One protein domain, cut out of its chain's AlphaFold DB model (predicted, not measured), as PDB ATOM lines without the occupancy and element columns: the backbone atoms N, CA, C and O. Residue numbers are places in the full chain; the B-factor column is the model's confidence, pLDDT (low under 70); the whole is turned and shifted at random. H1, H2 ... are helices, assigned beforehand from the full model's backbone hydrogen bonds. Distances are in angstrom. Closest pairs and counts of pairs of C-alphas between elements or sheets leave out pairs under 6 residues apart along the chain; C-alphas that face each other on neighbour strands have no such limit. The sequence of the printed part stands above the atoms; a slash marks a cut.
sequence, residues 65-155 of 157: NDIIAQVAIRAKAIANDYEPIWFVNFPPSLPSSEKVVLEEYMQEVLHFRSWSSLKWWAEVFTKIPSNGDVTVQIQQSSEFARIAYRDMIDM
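This is residues 65 to 155 of the 157 residues of an uncharacterized protein of Alternaria tenuissima (UniProt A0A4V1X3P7). One long helix, H2, is the spine of a loose, open model: the shorter helices H1 and H3 pack steeply on its later part without meeting each other, while its residues 96 to 101 and 103 to 113 stick out as an arm. The unnamed stretch 82 to 95 runs out to the tip of that arm, with an open space between it and H2. The printed part has 91 residues with three named helices, in the order H1, H2, H3, no named strand, and the class all helix. It is loose, with a radius of gyration of the C-alphas of 16.1 A, and elongated, spanning 50 by 29 by 25 A.

Start with H1, residues 65 to 81, which touches H2, residues 96 to 127, with residues 67 to 72 alone. Their closest C-alphas, those of Val 71 and Leu 118, are 7.1 A apart. The two run opposite ways at a steep tilt of 65 degrees. Next look at H3, residues 134 to 153, which touches H2 with residues 140 to 148 alone; the closest C-alphas, of Val 124 and Phe 144, are 6.0 A apart. These two also run opposite ways, at a steep tilt of 54 degrees. H1 and H3 are apart. In H2 and H3 every O i to N i+4 pair is within hydrogen-bond range; in H1 9 of 13 are.

Find C-alpha 65 at (192.089, 234.803, 295.154); from there H1 runs 25.9 A to Asp 81. H2 begins at C-alpha 96, (173.035, 203.163, 278.033), and runs 46.5 A to Lys 127. H3 runs 28.9 A from Val 134 to C-alpha 153 at (203.828, 209.557, 291.339).

The two C-alphas farthest apart, of Pro 95 and Asn 131, are 50.6 A apart. The printed part has no cut. The link from H1 to H2 is long, with 14 residues; that from H2 to H3 is short, with 6. Mean pLDDT of the printed part is 72.0, and residues 65 to 94, 96 to 103 and 105 to 107 are under 70.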
ATOM      1  N   ASN A  65     193.367 234.939 295.861       48.56
ATOM      2  CA  ASN A  65     192.089 234.803 295.154       48.56
ATOM      3  C   ASN A  65     192.172 235.303 293.700       48.56
ATOM      4  O   ASN A  65     191.518 234.742 292.820       48.56
ATOM      5  N   ASP A  66     193.032 236.289 293.425       52.12
ATOM      6  CA  ASP A  66     193.278 236.802 292.071       52.12
ATOM      7  C   ASP A  66     194.077 235.791 291.234       52.12
ATOM      8  O   ASP A  66     193.903 235.711 290.017       52.12
ATOM      9  N   ILE A  67     194.921 234.977 291.886       50.34
ATOM     10  CA  ILE A  67     195.697 233.904 291.246       50.34
ATOM     11  C   ILE A  67     194.757 232.887 290.609       50.34
ATOM     12  O   ILE A  67     194.891 232.592 289.426       50.34
ATOM     13  N   ILE A  68     193.781 232.382 291.367       51.12
ATOM     14  CA  ILE A  68     192.892 231.298 290.924       51.12
ATOM     15  C   ILE A  68     192.073 231.717 289.695       51.12
ATOM     16  O   ILE A  68     191.987 230.965 288.723       51.12
ATOM     17  N   ALA A  69     191.525 232.935 289.707       55.38
ATOM     18  CA  ALA A  69     190.750 233.464 288.588       55.38
ATOM     19  C   ALA A  69     191.614 233.678 287.330       55.38
ATOM     20  O   ALA A  69     191.186 233.365 286.217       55.38
ATOM     21  N   GLN A  70     192.849 234.164 287.492       56.56
ATOM     22  CA  GLN A  70     193.754 234.406 286.366       56.56
ATOM     23  C   GLN A  70     194.376 233.120 285.800       56.56
ATOM     24  O   GLN A  70     194.631 233.052 284.597       56.56
ATOM     25  N   VAL A  71     194.583 232.086 286.625       58.22
ATOM     26  CA  VAL A  71     195.117 230.781 286.190       58.22
ATOM     27  C   VAL A  71     194.195 230.139 285.156       58.22
ATOM     28  O   VAL A  71     194.670 229.719 284.104       58.22
ATOM     29  N   ALA A  72     192.884 230.102 285.413       56.06
ATOM     30  CA  ALA A  72     191.925 229.455 284.517       56.06
ATOM     31  C   ALA A  72     191.886 230.117 283.128       56.06
ATOM     32  O   ALA A  72     191.872 229.431 282.106       56.06
ATOM     33  N   ILE A  73     191.923 231.452 283.089       59.78
ATOM     34  CA  ILE A  73     191.906 232.234 281.845       59.78
ATOM     35  C   ILE A  73     193.183 231.985 281.033       59.78
ATOM     36  O   ILE A  73     193.114 231.721 279.833       59.78
ATOM     37  N   ARG A  74     194.350 232.017 281.688       62.47
ATOM     38  CA  ARG A  74     195.650 231.828 281.027       62.47
ATOM     39  C   ARG A  74     195.858 230.387 280.559       62.47
ATOM     40  O   ARG A  74     196.308 230.174 279.439       62.47
ATOM     41  N   ALA A  75     195.477 229.404 281.374       59.34
ATOM     42  CA  ALA A  75     195.570 227.990 281.016       59.34
ATOM     43  C   ALA A  75     194.673 227.645 279.817       59.34
ATOM     44  O   ALA A  75     195.096 226.907 278.933       59.34
ATOM     45  N   LYS A  76     193.464 228.222 279.748       59.53
ATOM     46  CA  LYS A  76     192.565 228.061 278.598       59.53
ATOM     47  C   LYS A  76     193.148 228.660 277.315       59.53
ATOM     48  O   LYS A  76     193.035 228.037 276.267       59.53
ATOM     49  N   ALA A  77     193.783 229.832 277.394       62.97
ATOM     50  CA  ALA A  77     194.440 230.444 276.238       62.97
ATOM     51  C   ALA A  77     195.559 229.543 275.683       62.97
ATOM     52  O   ALA A  77     195.592 229.277 274.490       62.97
ATOM     53  N   ILE A  78     196.401 228.986 276.560       59.09
ATOM     54  CA  ILE A  78     197.484 228.075 276.159       59.09
ATOM     55  C   ILE A  78     196.930 226.763 275.582       59.09
ATOM     56  O   ILE A  78     197.438 226.283 274.576       59.09
ATOM     57  N   ALA A  79     195.887 226.189 276.189       60.12
ATOM     58  CA  ALA A  79     195.295 224.931 275.732       60.12
ATOM     59  C   ALA A  79     194.591 225.042 274.368       60.12
ATOM     60  O   ALA A  79     194.532 224.052 273.650       60.12
ATOM     61  N   ASN A  80     194.073 226.220 274.008       58.00
ATOM     62  CA  ASN A  80     193.491 226.454 272.684       58.00
ATOM     63  C   ASN A  80     194.552 226.422 271.573       58.00
ATOM     64  O   ASN A  80     194.278 225.927 270.484       58.00
ATOM     65  N   ASP A  81     195.747 226.948 271.851       64.12
ATOM     66  CA  ASP A  81     196.848 226.994 270.881       64.12
ATOM     67  C   ASP A  81     197.668 225.691 270.879       64.12
ATOM     68  O   ASP A  81     198.283 225.328 269.876       64.12
ATOM     69  N   TYR A  82     197.659 224.971 272.004       57.72
ATOM     70  CA  TYR A  82     198.387 223.726 272.223       57.72
ATOM     71  C   TYR A  82     197.494 222.735 272.969       57.72
ATOM     72  O   TYR A  82     197.616 222.572 274.186       57.72
ATOM     73  N   GLU A  83     196.591 222.074 272.236       53.66
ATOM     74  CA  GLU A  83     195.691 221.079 272.822       53.66
ATOM     75  C   GLU A  83     196.500 219.983 273.536       53.66
ATOM     76  O   GLU A  83     197.272 219.252 272.903       53.66
ATOM     77  N   PRO A  84     196.347 219.821 274.862       49.84
ATOM     78  CA  PRO A  84     196.994 218.726 275.558       49.84
ATOM     79  C   PRO A  84     196.334 217.409 275.129       49.84
ATOM     80  O   PRO A  84     195.138 217.206 275.334       49.84
ATOM     81  N   ILE A  85     197.135 216.510 274.549       48.44
ATOM     82  CA  ILE A  85     196.745 215.217 273.954       48.44
ATOM     83  C   ILE A  85     196.135 214.274 275.003       48.44
ATOM     84  O   ILE A  85     196.802 213.356 275.459       48.44
ATOM     85  N   TRP A  86     194.887 214.471 275.423       46.25
ATOM     86  CA  TRP A  86     194.203 213.529 276.317       46.25
ATOM     87  C   TRP A  86     192.683 213.613 276.168       46.25
ATOM     88  O   TRP A  86     192.033 214.241 277.000       46.25
ATOM     89  N   PHE A  87     192.137 212.982 275.126       43.62
ATOM     90  CA  PHE A  87     191.129 211.911 275.219       43.62
ATOM     91  C   PHE A  87     190.801 211.402 273.806       43.62
ATOM     92  O   PHE A  87     190.411 212.154 272.918       43.62
ATOM     93  N   VAL A  88     190.989 210.100 273.602       44.06
ATOM     94  CA  VAL A  88     190.549 209.377 272.407       44.06
ATOM     95  C   VAL A  88     189.020 209.412 272.387       44.06
ATOM     96  O   VAL A  88     188.385 208.986 273.349       44.06
ATOM     97  N   ASN A  89     188.427 209.924 271.306       45.81
ATOM     98  CA  ASN A  89     186.996 209.788 271.031       45.81
ATOM     99  C   ASN A  89     186.602 208.299 271.111       45.81
ATOM    100  O   ASN A  89     187.124 207.486 270.346       45.81
ATOM    101  N   PHE A  90     185.705 207.929 272.031       52.56
ATOM    102  CA  PHE A  90     185.232 206.547 272.158       52.56
ATOM    103  C   PHE A  90     184.215 206.185 271.059       52.56
ATOM    104  O   PHE A  90     183.501 207.061 270.560       52.56
ATOM    105  N   PRO A  91     184.144 204.900 270.659       47.91
ATOM    106  CA  PRO A  91     183.283 204.451 269.573       47.91
ATOM    107  C   PRO A  91     181.785 204.620 269.902       47.91
ATOM    108  O   PRO A  91     181.375 204.466 271.051       47.91
ATOM    109  N   PRO A  92     180.941 204.882 268.888       57.59
ATOM    110  CA  PRO A  92     179.555 205.340 269.050       57.59
ATOM    111  C   PRO A  92     178.551 204.313 269.611       57.59
ATOM    112  O   PRO A  92     177.371 204.635 269.735       57.59
ATOM    113  N   SER A  93     178.969 203.093 269.958       57.03
ATOM    114  CA  SER A  93     178.078 202.024 270.431       57.03
ATOM    115  C   SER A  93     178.459 201.545 271.835       57.03
ATOM    116  O   SER A  93     179.090 200.500 271.986       57.03
ATOM    117  N   LEU A  94     178.065 202.304 272.861       58.22
ATOM    118  CA  LEU A  94     178.105 201.871 274.263       58.22
ATOM    119  C   LEU A  94     176.669 201.704 274.800       58.22
ATOM    120  O   LEU A  94     175.824 202.567 274.530       58.22
ATOM    121  N   PRO A  95     176.363 200.623 275.543       71.44
ATOM    122  CA  PRO A  95     175.079 200.445 276.220       71.44
ATOM    123  C   PRO A  95     174.758 201.615 277.162       71.44
ATOM    124  O   PRO A  95     175.647 202.184 277.793       71.44
ATOM    125  N   SER A  96     173.475 201.961 277.304       67.31
ATOM    126  CA  SER A  96     173.035 203.163 278.033       67.31
ATOM    127  C   SER A  96     173.490 203.211 279.497       67.31
ATOM    128  O   SER A  96     173.795 204.286 279.997       67.31
ATOM    129  N   SER A  97     173.564 202.065 280.179       68.00
ATOM    130  CA  SER A  97     174.014 201.970 281.575       68.00
ATOM    131  C   SER A  97     175.522 202.170 281.734       68.00
ATOM    132  O   SER A  97     175.959 202.799 282.689       68.00
ATOM    133  N   GLU A  98     176.319 201.670 280.789       62.62
ATOM    134  CA  GLU A  98     177.777 201.848 280.784       62.62
ATOM    135  C   GLU A  98     178.151 203.276 280.396       62.62
ATOM    136  O   GLU A  98     179.101 203.838 280.932       62.62
ATOM    137  N   LYS A  99     177.352 203.893 279.519       62.97
ATOM    138  CA  LYS A  99     177.507 205.293 279.133       62.97
ATOM    139  C   LYS A  99     177.360 206.245 280.323       62.97
ATOM    140  O   LYS A  99     178.184 207.137 280.449       62.97
ATOM    141  N   VAL A 100     176.379 206.038 281.206       69.00
ATOM    142  CA  VAL A 100     176.177 206.899 282.392       69.00
ATOM    143  C   VAL A 100     177.338 206.774 283.377       69.00
ATOM    144  O   VAL A 100     177.892 207.786 283.788       69.00
ATOM    145  N   VAL A 101     177.761 205.548 283.699       69.50
ATOM    146  CA  VAL A 101     178.911 205.317 284.595       69.50
ATOM    147  C   VAL A 101     180.189 205.917 284.008       69.50
ATOM    148  O   VAL A 101     180.994 206.510 284.722       69.50
ATOM    149  N   LEU A 102     180.372 205.796 282.692       63.94
ATOM    150  CA  LEU A 102     181.514 206.382 282.003       63.94
ATOM    151  C   LEU A 102     181.444 207.912 281.979       63.94
ATOM    152  O   LEU A 102     182.464 208.557 282.181       63.94
ATOM    153  N   GLU A 103     180.267 208.499 281.759       63.38
ATOM    154  CA  GLU A 103     180.056 209.947 281.819       63.38
ATOM    155  C   GLU A 103     180.354 210.492 283.219       63.38
ATOM    156  O   GLU A 103     181.075 211.481 283.337       63.38
ATOM    157  N   GLU A 104     179.882 209.828 284.274       70.88
ATOM    158  CA  GLU A 104     180.194 210.174 285.665       70.88
ATOM    159  C   GLU A 104     181.700 210.092 285.930       70.88
ATOM    160  O   GLU A 104     182.302 211.068 286.376       70.88
ATOM    161  N   TYR A 105     182.339 208.985 285.545       68.06
ATOM    162  CA  TYR A 105     183.784 208.817 285.689       68.06
ATOM    163  C   TYR A 105     184.574 209.869 284.898       68.06
ATOM    164  O   TYR A 105     185.570 210.407 285.376       68.06
ATOM    165  N   MET A 106     184.121 210.227 283.695       64.50
ATOM    166  CA  MET A 106     184.726 211.294 282.897       64.50
ATOM    167  C   MET A 106     184.601 212.649 283.586       64.50
ATOM    168  O   MET A 106     185.574 213.403 283.592       64.50
ATOM    169  N   GLN A 107     183.443 212.966 284.167       67.44
ATOM    170  CA  GLN A 107     183.269 214.199 284.930       67.44
ATOM    171  C   GLN A 107     184.178 214.209 286.156       67.44
ATOM    172  O   GLN A 107     184.872 215.196 286.384       67.44
ATOM    173  N   GLU A 108     184.264 213.110 286.902       71.19
ATOM    174  CA  GLU A 108     185.159 212.995 288.058       71.19
ATOM    175  C   GLU A 108     186.632 213.157 287.666       71.19
ATOM    176  O   GLU A 108     187.354 213.941 288.287       71.19
ATOM    177  N   VAL A 109     187.072 212.507 286.585       70.69
ATOM    178  CA  VAL A 109     188.428 212.658 286.041       70.69
ATOM    179  C   VAL A 109     188.671 214.092 285.564       70.69
ATOM    180  O   VAL A 109     189.737 214.649 285.820       70.69
ATOM    181  N   LEU A 110     187.706 214.731 284.897       71.19
ATOM    182  CA  LEU A 110     187.813 216.130 284.472       71.19
ATOM    183  C   LEU A 110     187.895 217.085 285.666       71.19
ATOM    184  O   LEU A 110     188.732 217.992 285.666       71.19
ATOM    185  N   HIS A 111     187.078 216.875 286.695       73.75
ATOM    186  CA  HIS A 111     187.114 217.646 287.933       73.75
ATOM    187  C   HIS A 111     188.452 217.475 288.645       73.75
ATOM    188  O   HIS A 111     189.088 218.469 289.001       73.75
ATOM    189  N   PHE A 112     188.923 216.237 288.775       77.25
ATOM    190  CA  PHE A 112     190.215 215.923 289.364       77.25
ATOM    191  C   PHE A 112     191.370 216.585 288.609       77.25
ATOM    192  O   PHE A 112     192.228 217.223 289.222       77.25
ATOM    193  N   ARG A 113     191.379 216.488 287.274       74.31
ATOM    194  CA  ARG A 113     192.392 217.118 286.416       74.31
ATOM    195  C   ARG A 113     192.372 218.635 286.548       74.31
ATOM    196  O   ARG A 113     193.429 219.251 286.655       74.31
ATOM    197  N   SER A 114     191.184 219.233 286.571       74.19
ATOM    198  CA  SER A 114     191.018 220.683 286.707       74.19
ATOM    199  C   SER A 114     191.516 221.174 288.066       74.19
ATOM    200  O   SER A 114     192.267 222.145 288.139       74.19
ATOM    201  N   TRP A 115     191.154 220.466 289.139       82.19
ATOM    202  CA  TRP A 115     191.591 220.780 290.497       82.19
ATOM    203  C   TRP A 115     193.105 220.601 290.678       82.19
ATOM    204  O   TRP A 115     193.777 221.501 291.183       82.19
ATOM    205  N   SER A 116     193.660 219.482 290.206       84.31
ATOM    206  CA  SER A 116     195.096 219.190 290.310       84.31
ATOM    207  C   SER A 116     195.928 220.192 289.511       84.31
ATOM    208  O   SER A 116     196.890 220.747 290.031       84.31
ATOM    209  N   SER A 117     195.505 220.516 288.285       81.88
ATOM    210  CA  SER A 117     196.159 221.535 287.456       81.88
ATOM    211  C   SER A 117     196.178 222.908 288.138       81.88
ATOM    212  O   SER A 117     197.215 223.572 288.155       81.88
ATOM    213  N   LEU A 118     195.069 223.316 288.770       84.19
ATOM    214  CA  LEU A 118     195.008 224.567 289.530       84.19
ATOM    215  C   LEU A 118     196.006 224.572 290.697       84.19
ATOM    216  O   LEU A 118     196.737 225.549 290.875       84.19
ATOM    217  N   LYS A 119     196.065 223.479 291.468       89.69
ATOM    218  CA  LYS A 119     197.029 223.297 292.566       89.69
ATOM    219  C   LYS A 119     198.470 223.413 292.061       89.69
ATOM    220  O   LYS A 119     199.268 224.135 292.657       89.69
ATOM    221  N   TRP A 120     198.806 222.740 290.960       91.25
ATOM    222  CA  TRP A 120     200.163 222.744 290.408       91.25
ATOM    223  C   TRP A 120     200.571 224.123 289.892       91.25
ATOM    224  O   TRP A 120     201.657 224.595 290.218       91.25
ATOM    225  N   TRP A 121     199.696 224.812 289.155       91.00
ATOM    226  CA  TRP A 121     199.964 226.179 288.700       91.00
ATOM    227  C   TRP A 121     200.120 227.166 289.855       91.00
ATOM    228  O   TRP A 121     200.996 228.029 289.801       91.00
ATOM    229  N   ALA A 122     199.327 227.026 290.920       86.31
ATOM    230  CA  ALA A 122     199.507 227.834 292.120       86.31
ATOM    231  C   ALA A 122     200.911 227.631 292.717       86.31
ATOM    232  O   ALA A 122     201.608 228.611 292.973       86.31
ATOM    233  N   GLU A 123     201.370 226.381 292.859       89.62
ATOM    234  CA  GLU A 123     202.725 226.079 293.342       89.62
ATOM    235  C   GLU A 123     203.805 226.672 292.419       89.62
ATOM    236  O   GLU A 123     204.746 227.301 292.906       89.62
ATOM    237  N   VAL A 124     203.653 226.563 291.095       88.94
ATOM    238  CA  VAL A 124     204.575 227.183 290.125       88.94
ATOM    239  C   VAL A 124     204.682 228.687 290.346       88.94
ATOM    240  O   VAL A 124     205.793 229.200 290.461       88.94
ATOM    241  N   PHE A 125     203.559 229.399 290.456       89.75
ATOM    242  CA  PHE A 125     203.572 230.857 290.603       89.75
ATOM    243  C   PHE A 125     204.100 231.333 291.958       89.75
ATOM    244  O   PHE A 125     204.597 232.455 292.045       89.75
ATOM    245  N   THR A 126     204.074 230.486 292.994       89.19
ATOM    246  CA  THR A 126     204.793 230.785 294.245       89.19
ATOM    247  C   THR A 126     206.312 230.688 294.102       89.19
ATOM    248  O   THR A 126     207.030 231.449 294.745       89.19
ATOM    249  N   LYS A 127     206.816 229.777 293.258       88.62
ATOM    250  CA  LYS A 127     208.259 229.557 293.056       88.62
ATOM    251  C   LYS A 127     208.855 230.484 292.004       88.62
ATOM    252  O   LYS A 127     209.981 230.947 292.155       88.62
ATOM    253  N   ILE A 128     208.107 230.718 290.933       90.38
ATOM    254  CA  ILE A 128     208.521 231.491 289.766       90.38
ATOM    255  C   ILE A 128     207.401 232.496 289.472       90.38
ATOM    256  O   ILE A 128     206.470 232.178 288.725       90.38
ATOM    257  N   PRO A 129     207.439 233.701 290.066       89.44
ATOM    258  CA  PRO A 129     206.438 234.730 289.808       89.44
ATOM    259  C   PRO A 129     206.423 235.150 288.334       89.44
ATOM    260  O   PRO A 129     207.472 235.349 287.723       89.44
ATOM    261  N   SER A 130     205.233 235.314 287.750       83.25
ATOM    262  CA  SER A 130     205.114 235.808 286.373       83.25
ATOM    263  C   SER A 130     205.529 237.275 286.279       83.25
ATOM    264  O   SER A 130     205.055 238.109 287.044       83.25
ATOM    265  N   ASN A 131     206.331 237.597 285.267       83.06
ATOM    266  CA  ASN A 131     206.750 238.965 284.944       83.06
ATOM    267  C   ASN A 131     206.508 239.337 283.463       83.06
ATOM    268  O   ASN A 131     206.997 240.362 283.003       83.06
ATOM    269  N   GLY A 132     205.769 238.505 282.717       76.12
ATOM    270  CA  GLY A 132     205.452 238.723 281.299       76.12
ATOM    271  C   GLY A 132     206.543 238.284 280.311       76.12
ATOM    272  O   GLY A 132     206.258 238.199 279.121       76.12
ATOM    273  N   ASP A 133     207.746 237.940 280.778       85.44
ATOM    274  CA  ASP A 133     208.842 237.451 279.933       85.44
ATOM    275  C   ASP A 133     208.574 236.016 279.446       85.44
ATOM    276  O   ASP A 133     208.216 235.128 280.225       85.44
ATOM    277  N   VAL A 134     208.786 235.775 278.151       83.88
ATOM    278  CA  VAL A 134     208.685 234.451 277.513       83.88
ATOM    279  C   VAL A 134     209.631 233.446 278.172       83.88
ATOM    280  O   VAL A 134     209.263 232.292 278.381       83.88
ATOM    281  N   THR A 135     210.828 233.877 278.570       85.38
ATOM    282  CA  THR A 135     211.807 233.016 279.249       85.38
ATOM    283  C   THR A 135     211.261 232.509 280.583       85.38
ATOM    284  O   THR A 135     211.412 231.334 280.918       85.38
ATOM    285  N   VAL A 136     210.565 233.374 281.324       81.19
ATOM    286  CA  VAL A 136     209.918 233.012 282.590       81.19
ATOM    287  C   VAL A 136     208.743 232.071 282.350       81.19
ATOM    288  O   VAL A 136     208.585 231.108 283.093       81.19
ATOM    289  N   GLN A 137     207.970 232.261 281.281       83.69
ATOM    290  CA  GLN A 137     206.887 231.340 280.919       83.69
ATOM    291  C   GLN A 137     207.408 229.935 280.575       83.69
ATOM    292  O   GLN A 137     206.817 228.941 280.995       83.69
ATOM    293  N   ILE A 138     208.546 229.834 279.879       84.19
ATOM    294  CA  ILE A 138     209.209 228.549 279.602       84.19
ATOM    295  C   ILE A 138     209.630 227.872 280.913       84.19
ATOM    296  O   ILE A 138     209.366 226.684 281.110       84.19
ATOM    297  N   GLN A 139     210.238 228.623 281.837       85.50
ATOM    298  CA  GLN A 139     210.626 228.102 283.152       85.50
ATOM    299  C   GLN A 139     209.411 227.644 283.972       85.50
ATOM    300  O   GLN A 139     209.441 226.565 284.562       85.50
ATOM    301  N   GLN A 140     208.328 228.421 283.968       86.12
ATOM    302  CA  GLN A 140     207.067 228.086 284.632       86.12
ATOM    303  C   GLN A 140     206.446 226.807 284.062       86.12
ATOM    304  O   GLN A 140     206.033 225.938 284.824       86.12
ATOM    305  N   SER A 141     206.434 226.661 282.736       87.50
ATOM    306  CA  SER A 141     205.949 225.455 282.058       87.50
ATOM    307  C   SER A 141     206.786 224.219 282.415       87.50
ATOM    308  O   SER A 141     206.246 223.163 282.753       87.50
ATOM    309  N   SER A 142     208.116 224.355 282.440       86.44
ATOM    310  CA  SER A 142     209.007 223.268 282.856       86.44
ATOM    311  C   SER A 142     208.804 222.874 284.325       86.44
ATOM    312  O   SER A 142     208.809 221.685 284.649       86.44
ATOM    313  N   GLU A 143     208.632 223.847 285.223       89.44
ATOM    314  CA  GLU A 143     208.396 223.586 286.647       89.44
ATOM    315  C   GLU A 143     207.008 222.977 286.886       89.44
ATOM    316  O   GLU A 143     206.880 222.068 287.707       89.44
ATOM    317  N   PHE A 144     205.991 223.394 286.120       91.31
ATOM    318  CA  PHE A 144     204.666 222.773 286.120       91.31
ATOM    319  C   PHE A 144     204.763 221.280 285.808       91.31
ATOM    320  O   PHE A 144     204.279 220.460 286.587       91.31
ATOM    321  N   ALA A 145     205.441 220.916 284.713       85.94
ATOM    322  CA  ALA A 145     205.609 219.519 284.317       85.94
ATOM    323  C   ALA A 145     206.321 218.693 285.402       85.94
ATOM    324  O   ALA A 145     205.934 217.557 285.677       85.94
ATOM    325  N   ARG A 146     207.327 219.273 286.066       87.19
ATOM    326  CA  ARG A 146     208.061 218.618 287.156       87.19
ATOM    327  C   ARG A 146     207.193 218.389 288.396       87.19
ATOM    328  O   ARG A 146     207.259 217.314 288.993       87.19
ATOM    329  N   ILE A 147     206.402 219.388 288.792       89.06
ATOM    330  CA  ILE A 147     205.474 219.287 289.928       89.06
ATOM    331  C   ILE A 147     204.393 218.258 289.622       89.06
ATOM    332  O   ILE A 147     204.176 217.374 290.445       89.06
ATOM    333  N   ALA A 148     203.780 218.336 288.439       87.44
ATOM    334  CA  ALA A 148     202.767 217.392 287.987       87.44
ATOM    335  C   ALA A 148     203.304 215.958 287.995       87.44
ATOM    336  O   ALA A 148     202.675 215.079 288.566       87.44
ATOM    337  N   TYR A 149     204.503 215.728 287.450       86.69
ATOM    338  CA  TYR A 149     205.130 214.406 287.445       86.69
ATOM    339  C   TYR A 149     205.326 213.839 288.859       86.69
ATOM    340  O   TYR A 149     204.974 212.691 289.115       86.69
ATOM    341  N   ARG A 150     205.847 214.647 289.792       90.69
ATOM    342  CA  ARG A 150     206.022 214.226 291.191       90.69
ATOM    343  C   ARG A 150     204.680 213.967 291.877       90.69
ATOM    344  O   ARG A 150     204.514 212.920 292.483       90.69
ATOM    345  N   ASP A 151     203.743 214.910 291.781       86.69
ATOM    346  CA  ASP A 151     202.434 214.803 292.439       86.69
ATOM    347  C   ASP A 151     201.651 213.613 291.882       86.69
ATOM    348  O   ASP A 151     200.996 212.922 292.646       86.69
ATOM    349  N   MET A 152     201.779 213.327 290.581       84.00
ATOM    350  CA  MET A 152     201.229 212.117 289.985       84.00
ATOM    351  C   MET A 152     201.869 210.868 290.591       84.00
ATOM    352  O   MET A 152     201.116 210.029 291.043       84.00
ATOM    353  N   ILE A 153     203.198 210.738 290.697       84.94
ATOM    354  CA  ILE A 153     203.828 209.557 291.339       84.94
ATOM    355  C   ILE A 153     203.267 209.271 292.740       84.94
ATOM    356  O   ILE A 153     203.097 208.109 293.105       84.94
ATOM    357  N   ASP A 154     202.991 210.326 293.504       82.25
ATOM    358  CA  ASP A 154     202.487 210.224 294.874       82.25
ATOM    359  C   ASP A 154     200.957 210.038 294.944       82.25
ATOM    360  O   ASP A 154     200.404 209.846 296.032       82.25
ATOM    361  N   MET A 155     200.249 210.102 293.811       79.38
ATOM    362  CA  MET A 155     198.805 209.901 293.780       79.38
ATOM    363  C   MET A 155     198.462 208.423 293.987       79.38
ATOM    364  O   MET A 155     199.029 207.548 293.337       79.38
TER     365      MET A 155